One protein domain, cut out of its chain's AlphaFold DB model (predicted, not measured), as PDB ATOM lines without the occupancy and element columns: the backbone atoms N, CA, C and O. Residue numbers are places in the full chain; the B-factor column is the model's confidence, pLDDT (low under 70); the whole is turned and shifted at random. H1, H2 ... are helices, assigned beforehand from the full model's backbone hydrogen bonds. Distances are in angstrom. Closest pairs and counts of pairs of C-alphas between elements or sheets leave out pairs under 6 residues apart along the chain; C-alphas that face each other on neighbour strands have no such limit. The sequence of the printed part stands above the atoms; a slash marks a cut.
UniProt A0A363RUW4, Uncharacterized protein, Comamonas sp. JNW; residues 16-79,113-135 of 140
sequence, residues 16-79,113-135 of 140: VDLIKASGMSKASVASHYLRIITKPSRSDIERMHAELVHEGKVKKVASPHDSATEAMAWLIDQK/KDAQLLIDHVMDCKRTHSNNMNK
ATOM      1  N   VAL A  16      41.538 -53.516 -47.128       79.44
ATOM      2  CA  VAL A  16      42.349 -52.425 -47.692       79.44
ATOM      3  C   VAL A  16      42.311 -52.425 -49.223       79.44
ATOM      4  O   VAL A  16      42.264 -51.356 -49.824       79.44
ATOM      5  N   ASP A  17      42.297 -53.592 -49.866       77.62
ATOM      6  CA  ASP A  17      42.248 -53.693 -51.328       77.62
ATOM      7  C   ASP A  17      40.871 -53.301 -51.869       77.62
ATOM      8  O   ASP A  17      40.791 -52.587 -52.868       77.62
ATOM      9  N   LEU A  18      39.801 -53.646 -51.141       80.94
ATOM     10  CA  LEU A  18      38.456 -53.130 -51.412       80.94
ATOM     11  C   LEU A  18      38.422 -51.597 -51.344       80.94
ATOM     12  O   LEU A  18      37.942 -50.958 -52.273       80.94
ATOM     13  N   ILE A  19      38.988 -50.993 -50.294       86.62
ATOM     14  CA  ILE A  19      39.036 -49.526 -50.153       86.62
ATOM     15  C   ILE A  19      39.839 -48.889 -51.290       86.62
ATOM     16  O   ILE A  19      39.404 -47.907 -51.881       86.62
ATOM     17  N   LYS A  20      40.992 -49.457 -51.658       80.88
ATOM     18  CA  LYS A  20      41.774 -48.945 -52.793       80.88
ATOM     19  C   LYS A  20      40.964 -48.961 -54.094       80.88
ATOM     20  O   LYS A  20      41.120 -48.041 -54.900       80.88
ATOM     21  N   ALA A  21      40.125 -49.980 -54.291       78.75
ATOM     22  CA  ALA A  21      39.315 -50.156 -55.493       78.75
ATOM     23  C   ALA A  21      38.066 -49.257 -55.526       78.75
ATOM     24  O   ALA A  21      37.796 -48.647 -56.558       78.75
ATOM     25  N   SER A  22      37.315 -49.159 -54.423       85.19
ATOM     26  CA  SER A  22      35.980 -48.534 -54.402       85.19
ATOM     27  C   SER A  22      35.797 -47.400 -53.392       85.19
ATOM     28  O   SER A  22      34.706 -46.837 -53.316       85.19
ATOM     29  N   GLY A  23      36.813 -47.102 -52.586       91.44
ATOM     30  CA  GLY A  23      36.723 -46.154 -51.484       91.44
ATOM     31  C   GLY A  23      35.796 -46.614 -50.354       91.44
ATOM     32  O   GLY A  23      35.308 -47.751 -50.319       91.44
ATOM     33  N   MET A  24      35.551 -45.709 -49.412       92.31
ATOM     34  CA  MET A  24      34.681 -45.880 -48.259       92.31
ATOM     35  C   MET A  24      33.438 -44.996 -48.369       92.31
ATOM     36  O   MET A  24      33.436 -43.902 -48.926       92.31
ATOM     37  N   SER A  25      32.338 -45.437 -47.753       93.00
ATOM     38  CA  SER A  25      31.184 -44.553 -47.577       93.00
ATOM     39  C   SER A  25      31.520 -43.409 -46.612       93.00
ATOM     40  O   SER A  25      32.275 -43.595 -45.656       93.00
ATOM     41  N   LYS A  26      30.875 -42.244 -46.773       92.94
ATOM     42  CA  LYS A  26      31.057 -41.085 -45.869       92.94
ATOM     43  C   LYS A  26      30.851 -41.433 -44.389       92.94
ATOM     44  O   LYS A  26      31.539 -40.909 -43.517       92.94
ATOM     45  N   ALA A  27      29.899 -42.322 -44.099       91.56
ATOM     46  CA  ALA A  27      29.661 -42.806 -42.743       91.56
ATOM     47  C   ALA A  27      30.839 -43.650 -42.232       91.56
ATOM     48  O   ALA A  27      31.288 -43.439 -41.110       91.56
ATOM     49  N   SER A  28      31.379 -44.542 -43.069       92.75
ATOM     50  CA  SER A  28      32.557 -45.349 -42.739       92.75
ATOM     51  C   SER A  28      33.788 -44.475 -42.484       92.75
ATOM     52  O   SER A  28      34.434 -44.636 -41.448       92.75
ATOM     53  N   VAL A  29      34.053 -43.488 -43.352       95.69
ATOM     54  CA  VAL A  29      35.124 -42.489 -43.165       95.69
ATOM     55  C   VAL A  29      34.999 -41.809 -41.804       95.69
ATOM     56  O   VAL A  29      35.940 -41.813 -41.013       95.69
ATOM     57  N   ALA A  30      33.811 -41.285 -41.488       94.44
ATOM     58  CA  ALA A  30      33.560 -40.627 -40.211       94.44
ATOM     59  C   ALA A  30      33.785 -41.565 -39.014       94.44
ATOM     60  O   ALA A  30      34.453 -41.187 -38.053       94.44
ATOM     61  N   SER A  31      33.258 -42.790 -39.063       92.56
ATOM     62  CA  SER A  31      33.387 -43.758 -37.971       92.56
ATOM     63  C   SER A  31      34.825 -44.242 -37.765       92.56
ATOM     64  O   SER A  31      35.233 -44.459 -36.624       92.56
ATOM     65  N   HIS A  32      35.604 -44.431 -38.833       93.50
ATOM     66  CA  HIS A  32      37.032 -44.746 -38.722       93.50
ATOM     67  C   HIS A  32      37.815 -43.557 -38.162       93.50
ATOM     68  O   HIS A  32      38.600 -43.729 -37.232       93.50
ATOM     69  N   TYR A  33      37.541 -42.341 -38.636       95.31
ATOM     70  CA  TYR A  33      38.203 -41.147 -38.123       95.31
ATOM     71  C   TYR A  33      37.922 -40.904 -36.629       95.31
ATOM     72  O   TYR A  33      38.846 -40.649 -35.859       95.31
ATOM     73  N   LEU A  34      36.671 -41.061 -36.181       92.94
ATOM     74  CA  LEU A  34      36.316 -40.951 -34.759       92.94
ATOM     75  C   LEU A  34      37.041 -41.993 -33.892       92.94
ATOM     76  O   LEU A  34      37.461 -41.674 -32.779       92.94
ATOM     77  N   ARG A  35      37.235 -43.217 -34.399       92.00
ATOM     78  CA  ARG A  35      38.054 -44.237 -33.725       92.00
ATOM     79  C   ARG A  35      39.518 -43.822 -33.642       92.00
ATOM     80  O   ARG A  35      40.103 -43.924 -32.573       92.00
ATOM     81  N   ILE A  36      40.086 -43.280 -34.719       93.12
ATOM     82  CA  ILE A  36      41.486 -42.836 -34.750       93.12
ATOM     83  C   ILE A  36      41.765 -41.769 -33.686       93.12
ATOM     84  O   ILE A  36      42.745 -41.888 -32.956       93.12
ATOM     85  N   ILE A  37      40.898 -40.763 -33.549       90.62
ATOM     86  CA  ILE A  37      41.123 -39.664 -32.593       90.62
ATOM     87  C   ILE A  37      40.805 -40.032 -31.134       90.62
ATOM     88  O   ILE A  37      41.148 -39.273 -30.230       90.62
ATOM     89  N   THR A  38      40.135 -41.163 -30.889       89.69
ATOM     90  CA  THR A  38      39.779 -41.630 -29.536       89.69
ATOM     91  C   THR A  38      40.679 -42.765 -29.055       89.69
ATOM     92  O   THR A  38      41.168 -42.731 -27.927       89.69
ATOM     93  N   LYS A  39      40.913 -43.769 -29.902       89.00
ATOM     94  CA  LYS A  39      41.772 -44.924 -29.643       89.00
ATOM     95  C   LYS A  39      42.357 -45.426 -30.972       89.00
ATOM     96  O   LYS A  39      41.785 -46.331 -31.586       89.00
ATOM     97  N   PRO A  40      43.482 -44.856 -31.432       86.00
ATOM     98  CA  PRO A  40      44.050 -45.207 -32.725       86.00
ATOM     99  C   PRO A  40      44.480 -46.675 -32.760       86.00
ATOM    100  O   PRO A  40      45.222 -47.143 -31.895       86.00
ATOM    101  N   SER A  41      44.031 -47.397 -33.787       90.94
ATOM    102  CA  SER A  41      44.527 -48.730 -34.126       90.94
ATOM    103  C   SER A  41      45.306 -48.668 -35.436       90.94
ATOM    104  O   SER A  41      44.953 -47.907 -36.341       90.94
ATOM    105  N   ARG A  42      46.344 -49.503 -35.569       90.38
ATOM    106  CA  ARG A  42      47.111 -49.613 -36.819       90.38
ATOM    107  C   ARG A  42      46.197 -49.920 -38.008       90.38
ATOM    108  O   ARG A  42      46.316 -49.284 -39.047       90.38
ATOM    109  N   SER A  43      45.231 -50.818 -37.816       89.62
ATOM    110  CA  SER A  43      44.279 -51.191 -38.865       89.62
ATOM    111  C   SER A  43      43.352 -50.048 -39.288       89.62
ATOM    112  O   SER A  43      43.021 -49.948 -40.466       89.62
ATOM    113  N   ASP A  44      42.933 -49.177 -38.363       90.25
ATOM    114  CA  ASP A  44      42.110 -48.013 -38.705       90.25
ATOM    115  C   ASP A  44      42.938 -46.962 -39.450       90.25
ATOM    116  O   ASP A  44      42.458 -46.390 -40.426       90.25
ATOM    117  N   ILE A  45      44.193 -46.755 -39.036       93.00
ATOM    118  CA  ILE A  45      45.129 -45.845 -39.707       93.00
ATOM    119  C   ILE A  45      45.403 -46.312 -41.141       93.00
ATOM    120  O   ILE A  45      45.310 -45.506 -42.062       93.00
ATOM    121  N   GLU A  46      45.686 -47.602 -41.348       94.12
ATOM    122  CA  GLU A  46      45.949 -48.172 -42.678       94.12
ATOM    123  C   GLU A  46      44.733 -48.046 -43.609       94.12
ATOM    124  O   GLU A  46      44.879 -47.668 -44.771       94.12
ATOM    125  N   ARG A  47      43.518 -48.298 -43.103       93.94
ATOM    126  CA  ARG A  47      42.275 -48.135 -43.880       93.94
ATOM    127  C   ARG A  47      41.996 -46.684 -44.232       93.94
ATOM    128  O   ARG A  47      41.626 -46.399 -45.365       93.94
ATOM    129  N   MET A  48      42.165 -45.775 -43.273       96.12
ATOM    130  CA  MET A  48      41.946 -44.350 -43.504       96.12
ATOM    131  C   MET A  48      42.990 -43.786 -44.473       96.12
ATOM    132  O   MET A  48      42.641 -43.011 -45.355       96.12
ATOM    133  N   HIS A  49      44.248 -44.225 -44.386       96.88
ATOM    134  CA  HIS A  49      45.272 -43.859 -45.366       96.88
ATOM    135  C   HIS A  49      44.925 -44.370 -46.767       96.88
ATOM    136  O   HIS A  49      44.934 -43.586 -47.713       96.88
ATOM    137  N   ALA A  50      44.541 -45.645 -46.899       96.12
ATOM    138  CA  ALA A  50      44.118 -46.217 -48.177       96.12
ATOM    139  C   ALA A  50      42.931 -45.461 -48.791       96.12
ATOM    140  O   ALA A  50      42.915 -45.222 -49.999       96.12
ATOM    141  N   GLU A  51      41.981 -45.036 -47.959       97.19
ATOM    142  CA  GLU A  51      40.862 -44.199 -48.385       97.19
ATOM    143  C   GLU A  51      41.312 -42.825 -48.870       97.19
ATOM    144  O   GLU A  51      40.892 -42.384 -49.932       97.19
ATOM    145  N   LEU A  52      42.188 -42.141 -48.133       97.50
ATOM    146  CA  LEU A  52      42.674 -40.828 -48.556       97.50
ATOM    147  C   LEU A  52      43.485 -40.901 -49.850       97.50
ATOM    148  O   LEU A  52      43.426 -39.984 -50.665       97.50
ATOM    149  N   VAL A  53      44.202 -42.003 -50.073       97.56
ATOM    150  CA  VAL A  53      44.853 -42.271 -51.360       97.56
ATOM    151  C   VAL A  53      43.812 -42.458 -52.464       97.56
ATOM    152  O   VAL A  53      43.988 -41.910 -53.554       97.56
ATOM    153  N   HIS A  54      42.742 -43.220 -52.212       97.06
ATOM    154  CA  HIS A  54      41.645 -43.395 -53.166       97.06
ATOM    155  C   HIS A  54      40.988 -42.047 -53.506       97.06
ATOM    156  O   HIS A  54      40.946 -41.664 -54.674       97.06
ATOM    157  N   GLU A  55      40.577 -41.280 -52.497       97.06
ATOM    158  CA  GLU A  55      39.965 -39.960 -52.670       97.06
ATOM    159  C   GLU A  55      40.918 -38.979 -53.371       97.06
ATOM    160  O   GLU A  55      40.501 -38.214 -54.239       97.06
ATOM    161  N   GLY A  56      42.219 -39.037 -53.070       96.75
ATOM    162  CA  GLY A  56      43.243 -38.260 -53.767       96.75
ATOM    163  C   GLY A  56      43.295 -38.574 -55.262       96.75
ATOM    164  O   GLY A  56      43.354 -37.656 -56.083       96.75
ATOM    165  N   LYS A  57      43.198 -39.854 -55.643       96.38
ATOM    166  CA  LYS A  57      43.110 -40.264 -57.055       96.38
ATOM    167  C   LYS A  57      41.823 -39.758 -57.710       96.38
ATOM    168  O   LYS A  57      41.888 -39.216 -58.811       96.38
ATOM    169  N   VAL A  58      40.678 -39.876 -57.031       95.75
ATOM    170  CA  VAL A  58      39.377 -39.376 -57.520       95.75
ATOM    171  C   VAL A  58      39.415 -37.862 -57.747       95.75
ATOM    172  O   VAL A  58      38.969 -37.374 -58.787       95.75
ATOM    173  N   LYS A  59      40.009 -37.115 -56.812       94.94
ATOM    174  CA  LYS A  59      40.180 -35.655 -56.882       94.94
ATOM    175  C   LYS A  59      41.345 -35.199 -57.763       94.94
ATOM    176  O   LYS A  59      41.509 -33.996 -57.945       94.94
ATOM    177  N   LYS A  60      42.118 -36.131 -58.333       96.00
ATOM    178  CA  LYS A  60      43.278 -35.868 -59.203       96.00
ATOM    179  C   LYS A  60      44.347 -34.980 -58.546       96.00
ATOM    180  O   LYS A  60      44.903 -34.100 -59.200       96.00
ATOM    181  N   VAL A  61      44.627 -35.206 -57.263       95.50
ATOM    182  CA  VAL A  61      45.737 -34.526 -56.571       95.50
ATOM    183  C   VAL A  61      47.086 -34.969 -57.151       95.50
ATOM    184  O   VAL A  61      47.199 -36.083 -57.670       95.50
ATOM    185  N   ALA A  62      48.113 -34.122 -57.062       95.44
ATOM    186  CA  ALA A  62      49.381 -34.346 -57.762       95.44
ATOM    187  C   ALA A  62      50.162 -35.550 -57.209       95.44
ATOM    188  O   ALA A  62      50.669 -36.368 -57.975       95.44
ATOM    189  N   SER A  63      50.218 -35.684 -55.880       96.12
ATOM    190  CA  SER A  63      50.788 -36.854 -55.200       96.12
ATOM    191  C   SER A  63      49.799 -37.395 -54.163       96.12
ATOM    192  O   SER A  63      49.789 -36.929 -53.018       96.12
ATOM    193  N   PRO A  64      48.936 -38.365 -54.531       96.38
ATOM    194  CA  PRO A  64      47.921 -38.903 -53.624       96.38
ATOM    195  C   PRO A  64      48.502 -39.538 -52.360       96.38
ATOM    196  O   PRO A  64      47.938 -39.376 -51.284       96.38
ATOM    197  N   HIS A  65      49.634 -40.237 -52.469       96.50
ATOM    198  CA  HIS A  65      50.262 -40.906 -51.327       96.50
ATOM    199  C   HIS A  65      50.888 -39.921 -50.337       96.50
ATOM    200  O   HIS A  65      50.666 -40.053 -49.129       96.50
ATOM    201  N   ASP A  66      51.622 -38.923 -50.828       96.75
ATOM    202  CA  ASP A  66      52.252 -37.924 -49.960       96.75
ATOM    203  C   ASP A  66      51.191 -37.038 -49.308       96.75
ATOM    204  O   ASP A  66      51.199 -36.851 -48.092       96.75
ATOM    205  N   SER A  67      50.204 -36.594 -50.093       96.88
ATOM    206  CA  SER A  67      49.092 -35.775 -49.597       96.88
ATOM    207  C   SER A  67      48.257 -36.521 -48.558       96.88
ATOM    208  O   SER A  67      47.890 -35.940 -47.539       96.88
ATOM    209  N   ALA A  68      47.985 -37.817 -48.765       97.00
ATOM    210  CA  ALA A  68      47.294 -38.646 -47.779       97.00
ATOM    211  C   ALA A  68      48.108 -38.800 -46.488       97.00
ATOM    212  O   ALA A  68      47.546 -38.756 -45.396       97.00
ATOM    213  N   THR A  69      49.428 -38.956 -46.595       96.50
ATOM    214  CA  THR A  69      50.319 -39.079 -45.433       96.50
ATOM    215  C   THR A  69      50.360 -37.779 -44.626       96.50
ATOM    216  O   THR A  69      50.210 -37.812 -43.404       96.50
ATOM    217  N   GLU A  70      50.488 -36.635 -45.301       95.69
ATOM    218  CA  GLU A  70      50.461 -35.308 -44.675       95.69
ATOM    219  C   GLU A  70      49.099 -35.021 -44.018       95.69
ATOM    220  O   GLU A  70      49.043 -34.606 -42.857       95.69
ATOM    221  N   ALA A  71      47.997 -35.328 -44.712       96.19
ATOM    222  CA  ALA A  71      46.647 -35.199 -44.171       96.19
ATOM    223  C   ALA A  71      46.440 -36.080 -42.927       96.19
ATOM    224  O   ALA A  71      45.945 -35.598 -41.908       96.19
ATOM    225  N   MET A  72      46.859 -37.351 -42.970       95.50
ATOM    226  CA  MET A  72      46.769 -38.267 -41.825       95.50
ATOM    227  C   MET A  72      47.560 -37.766 -40.618       95.50
ATOM    228  O   MET A  72      47.052 -37.817 -39.498       95.50
ATOM    229  N   ALA A  73      48.780 -37.268 -40.833       93.19
ATOM    230  CA  ALA A  73      49.619 -36.748 -39.757       93.19
ATOM    231  C   ALA A  73      48.927 -35.599 -39.008       93.19
ATOM    232  O   ALA A  73      48.936 -35.572 -37.777       93.19
ATOM    233  N   TRP A  74      48.273 -34.691 -39.740       94.00
ATOM    234  CA  TRP A  74      47.511 -33.602 -39.130       94.00
ATOM    235  C   TRP A  74      46.212 -34.089 -38.471       94.00
ATOM    236  O   TRP A  74      45.910 -33.695 -37.348       94.00
ATOM    237  N   LEU A  75      45.457 -34.982 -39.123       93.69
ATOM    238  CA  LEU A  75      44.189 -35.512 -38.605       93.69
ATOM    239  C   LEU A  75      44.352 -36.270 -37.278       93.69
ATOM    240  O   LEU A  75      43.478 -36.176 -36.417       93.69
ATOM    241  N   ILE A  76      45.454 -37.004 -37.103       92.00
ATOM    242  CA  ILE A  76      45.748 -37.742 -35.867       92.00
ATOM    243  C   ILE A  76      46.073 -36.785 -34.715       92.00
ATOM    244  O   ILE A  76      45.664 -37.026 -33.578       92.00
ATOM    245  N   ASP A  77      46.803 -35.705 -34.992       89.31
ATOM    246  CA  ASP A  77      47.300 -34.802 -33.960       89.31
ATOM    247  C   ASP A  77      47.121 -33.332 -34.331       89.31
ATOM    248  O   ASP A  77      48.045 -32.611 -34.713       89.31
ATOM    249  N   GLN A  78      45.889 -32.875 -34.142       90.12
ATOM    250  CA  GLN A  78      45.511 -31.494 -34.402       90.12
ATOM    251  C   GLN A  78      45.922 -30.541 -33.280       90.12
ATOM    252  O   GLN A  78      45.584 -29.364 -33.342       90.12
ATOM    253  N   LYS A  79      46.594 -30.991 -32.214       91.19
ATOM    254  CA  LYS A  79      46.884 -30.111 -31.075       91.19
ATOM    255  C   LYS A  79      48.059 -29.202 -31.398       91.19
ATOM    256  O   LYS A  79      49.116 -29.637 -31.855       91.19
ATOM    257  N   LYS A 113      47.768 -27.678 -50.556       94.94
ATOM    258  CA  LYS A 113      46.350 -27.616 -50.944       94.94
ATOM    259  C   LYS A 113      45.762 -29.011 -51.143       94.94
ATOM    260  O   LYS A 113      44.609 -29.236 -50.795       94.94
ATOM    261  N   ASP A 114      46.561 -29.941 -51.656       96.25
ATOM    262  CA  ASP A 114      46.144 -31.321 -51.890       96.25
ATOM    263  C   ASP A 114      45.874 -32.043 -50.565       96.25
ATOM    264  O   ASP A 114      44.842 -32.696 -50.417       96.25
ATOM    265  N   ALA A 115      46.742 -31.861 -49.563       96.38
ATOM    266  CA  ALA A 115      46.504 -32.389 -48.221       96.38
ATOM    267  C   ALA A 115      45.272 -31.736 -47.571       96.38
ATOM    268  O   ALA A 115      44.453 -32.435 -46.973       96.38
ATOM    269  N   GLN A 116      45.091 -30.420 -47.742       96.06
ATOM    270  CA  GLN A 116      43.914 -29.716 -47.227       96.06
ATOM    271  C   GLN A 116      42.609 -30.259 -47.829       96.06
ATOM    272  O   GLN A 116      41.666 -30.521 -47.093       96.06
ATOM    273  N   LEU A 117      42.563 -30.522 -49.141       96.38
ATOM    274  CA  LEU A 117      41.382 -31.097 -49.803       96.38
ATOM    275  C   LEU A 117      40.968 -32.459 -49.226       96.38
ATOM    276  O   LEU A 117      39.777 -32.795 -49.223       96.38
ATOM    277  N   LEU A 118      41.942 -33.251 -48.773       97.31
ATOM    278  CA  LEU A 118      41.719 -34.547 -48.132       97.31
ATOM    279  C   LEU A 118      41.270 -34.387 -46.673       97.31
ATOM    280  O   LEU A 118      40.361 -35.090 -46.231       97.31
ATOM    281  N   ILE A 119      41.847 -33.431 -45.940       96.75
ATOM    282  CA  ILE A 119      41.395 -33.067 -44.589       96.75
ATOM    283  C   ILE A 119      39.936 -32.606 -44.623       96.75
ATOM    284  O   ILE A 119      39.113 -33.113 -43.856       96.75
ATOM    285  N   ASP A 120      39.600 -31.702 -45.543       96.06
ATOM    286  CA  ASP A 120      38.252 -31.158 -45.703       96.06
ATOM    287  C   ASP A 120      37.239 -32.275 -45.980       96.06
ATOM    288  O   ASP A 120      36.183 -32.325 -45.346       96.06
ATOM    289  N   HIS A 121      37.591 -33.239 -46.843       96.88
ATOM    290  CA  HIS A 121      36.762 -34.419 -47.106       96.88
ATOM    291  C   HIS A 121      36.433 -35.189 -45.813       96.88
ATOM    292  O   HIS A 121      35.267 -35.507 -45.551       96.88
ATOM    293  N   VAL A 122      37.435 -35.478 -44.974       96.88
ATOM    294  CA  VAL A 122      37.234 -36.223 -43.717       96.88
ATOM    295  C   VAL A 122      36.383 -35.423 -42.735       96.88
ATOM    296  O   VAL A 122      35.466 -35.967 -42.107       96.88
ATOM    297  N   MET A 123      36.652 -34.124 -42.611       95.25
ATOM    298  CA  MET A 123      35.923 -33.243 -41.703       95.25
ATOM    299  C   MET A 123      34.461 -33.070 -42.128       95.25
ATOM    300  O   MET A 123      33.570 -33.072 -41.273       95.25
ATOM    301  N   ASP A 124      34.179 -33.029 -43.429       96.69
ATOM    302  CA  ASP A 124      32.818 -33.001 -43.963       96.69
ATOM    303  C   ASP A 124      32.081 -34.323 -43.761       96.69
ATOM    304  O   ASP A 124      30.900 -34.322 -43.385       96.69
ATOM    305  N   CYS A 125      32.771 -35.456 -43.914       95.94
ATOM    306  CA  CYS A 125      32.224 -36.764 -43.566       95.94
ATOM    307  C   CYS A 125      31.846 -36.827 -42.082       95.94
ATOM    308  O   CYS A 125      30.709 -37.176 -41.746       95.94
ATOM    309  N   LYS A 126      32.746 -36.403 -41.183       95.19
ATOM    310  CA  LYS A 126      32.486 -36.324 -39.735       95.19
ATOM    311  C   LYS A 126      31.297 -35.418 -39.413       95.19
ATOM    312  O   LYS A 126      30.432 -35.799 -38.617       95.19
ATOM    313  N   ARG A 127      31.237 -34.226 -40.014       94.00
ATOM    314  CA  ARG A 127      30.157 -33.247 -39.804       94.00
ATOM    315  C   ARG A 127      28.808 -33.817 -40.234       94.00
ATOM    316  O   ARG A 127      27.844 -33.770 -39.473       94.00
ATOM    317  N   THR A 128      28.762 -34.412 -41.424       92.56
ATOM    318  CA  THR A 128      27.561 -35.050 -41.979       92.56
ATOM    319  C   THR A 128      27.088 -36.196 -41.090       92.56
ATOM    320  O   THR A 128      25.910 -36.267 -40.745       92.56
ATOM    321  N   HIS A 129      28.009 -37.060 -40.658       92.12
ATOM    322  CA  HIS A 129      27.701 -38.169 -39.760       92.12
ATOM    323  C   HIS A 129      27.136 -37.681 -38.418       92.12
ATOM    324  O   HIS A 129      26.089 -38.158 -37.985       92.12
ATOM    325  N   SER A 130      27.761 -36.669 -37.810       88.81
ATOM    326  CA  SER A 130      27.300 -36.078 -36.544       88.81
ATOM    327  C   SER A 130      25.900 -35.467 -36.679       88.81
ATOM    328  O   SER A 130      25.040 -35.681 -35.827       88.81
ATOM    329  N   ASN A 131      25.634 -34.760 -37.781       88.25
ATOM    330  CA  ASN A 131      24.315 -34.186 -38.060       88.25
ATOM    331  C   ASN A 131      23.236 -35.262 -38.218       88.25
ATOM    332  O   ASN A 131      22.122 -35.088 -37.724       88.25
ATOM    333  N   ASN A 132      23.558 -36.371 -38.884       87.06
ATOM    334  CA  ASN A 132      22.632 -37.488 -39.044       87.06
ATOM    335  C   ASN A 132      22.340 -38.170 -37.700       87.06
ATOM    336  O   ASN A 132      21.176 -38.402 -37.386       87.06
ATOM    337  N   MET A 133      23.364 -38.397 -36.873       84.31
ATOM    338  CA  MET A 133      23.191 -38.934 -35.518       84.31
ATOM    339  C   MET A 133      22.318 -38.023 -34.652       84.31
ATOM    340  O   MET A 133      21.366 -38.488 -34.032       84.31
ATOM    341  N   ASN A 134      22.562 -36.711 -34.677       83.44
ATOM    342  CA  ASN A 134      21.759 -35.747 -33.924       83.44
ATOM    343  C   ASN A 134      20.288 -35.727 -34.358       83.44
ATOM    344  O   ASN A 134      19.419 -35.503 -33.524       83.44
ATOM    345  N   LYS A 135      19.983 -35.954 -35.642       85.12
ATOM    346  CA  LYS A 135      18.592 -36.072 -36.114       85.12
ATOM    347  C   LYS A 135      17.908 -37.329 -35.576       85.12
ATOM    348  O   LYS A 135      16.745 -37.251 -35.203       85.12
TER     349      LYS A 135
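What this domain is: This is residues 16 to 79 and 113 to 135 of the 140 residues of an uncharacterized protein of Comamonas sp. JNW (UniProt A0A363RUW4). Five helices make a small crossed cluster: H3 runs through the middle, H2 and H4 pack on it, and the long H5 crosses the group, reaching from H4 past H3 to H2, with its last turns running on beyond H2. The short H1 packs on H3, away from H5. The printed part has 87 residues with five named helices, in the order H1, H2, H3, H4, H5, and no named strand; the class is all helix. It is compact, with a radius of gyration of the C-alphas of 12.1 A, and its C-alphas span 37 by 27 by 25 A.

How they stand to each other: Start at H5, residues 113 to 135, the longest helix. Look at its residues 122 to 129, which touch H2, residues 26 to 38, about perpendicular at 83 degrees; the closest C-alphas are those of Ala 30 and Lys 126, 4.5 A apart. Its residues 114 to 119 touch H4, residues 64 to 76, at a steep tilt of 51 degrees, the same way, with the C-alphas of Ser 67 and Ala 115 closest at 4.5 A. Its residues 114 to 118 touch residues 52 to 56 of H3, residues 42 to 58, at a steep tilt of 67 degrees, only just short of about perpendicular; C-alphas 52 and 118 are closest, at 6.4 A. H3 is the hub, touching the four other helices, and the packing of the helices is mostly crossed. H2 and H3 form a helical hairpin, opposite ways at a steep tilt of 41 degrees, with C-alphas 32 and 44 closest at 6.0 A; H3 touches H2 with residues 44 to 51 alone. H3 touches H4 at a steep tilt of 47 degrees, opposite ways, where the C-alphas of Gly 56 and Pro 64 come to 4.7 A. H2 and H4 only just touch, with 3 pairs of C-alphas within 8 A, and only at their ends; the closest are C-alphas 37 and 76, 6.0 A apart. H1, residues 16 to 22, touches H3 at a shallow tilt of 25 degrees, the same way, with C-alphas 20 and 54 closest at 5.6 A. H1 is apart from H2, H4 and H5. In each of the five helices every O i to N i+4 pair is within hydrogen-bond range.

Where its parts are: Find C-alpha 113 at (46.350, -27.616, -50.944); from there H5 runs 32.6 A to C-alpha 135 at (18.592, -36.072, -36.114). H3 runs 24.4 A from Arg 42 to Val 58, H2 18.5 A from Lys 26 to Thr 38, and H4 17.9 A from Pro 64 to Ile 76. H1 begins at C-alpha 16, at (42.349, -52.425, -47.692), and ends at Ser 22.

The domain as a whole: The two C-alphas farthest apart are those of Ala 62 and Lys 135, at 37.7 A. Residues 80 to 112 are cut out, and C-alphas 79 and 113 stand 20.0 A apart across the cut, in the link from H4 to H5. The links H1 to H2, H2 to H3 and H3 to H4 are tight. The mean pLDDT of the printed part is 92.7, and no printed residue is under 70.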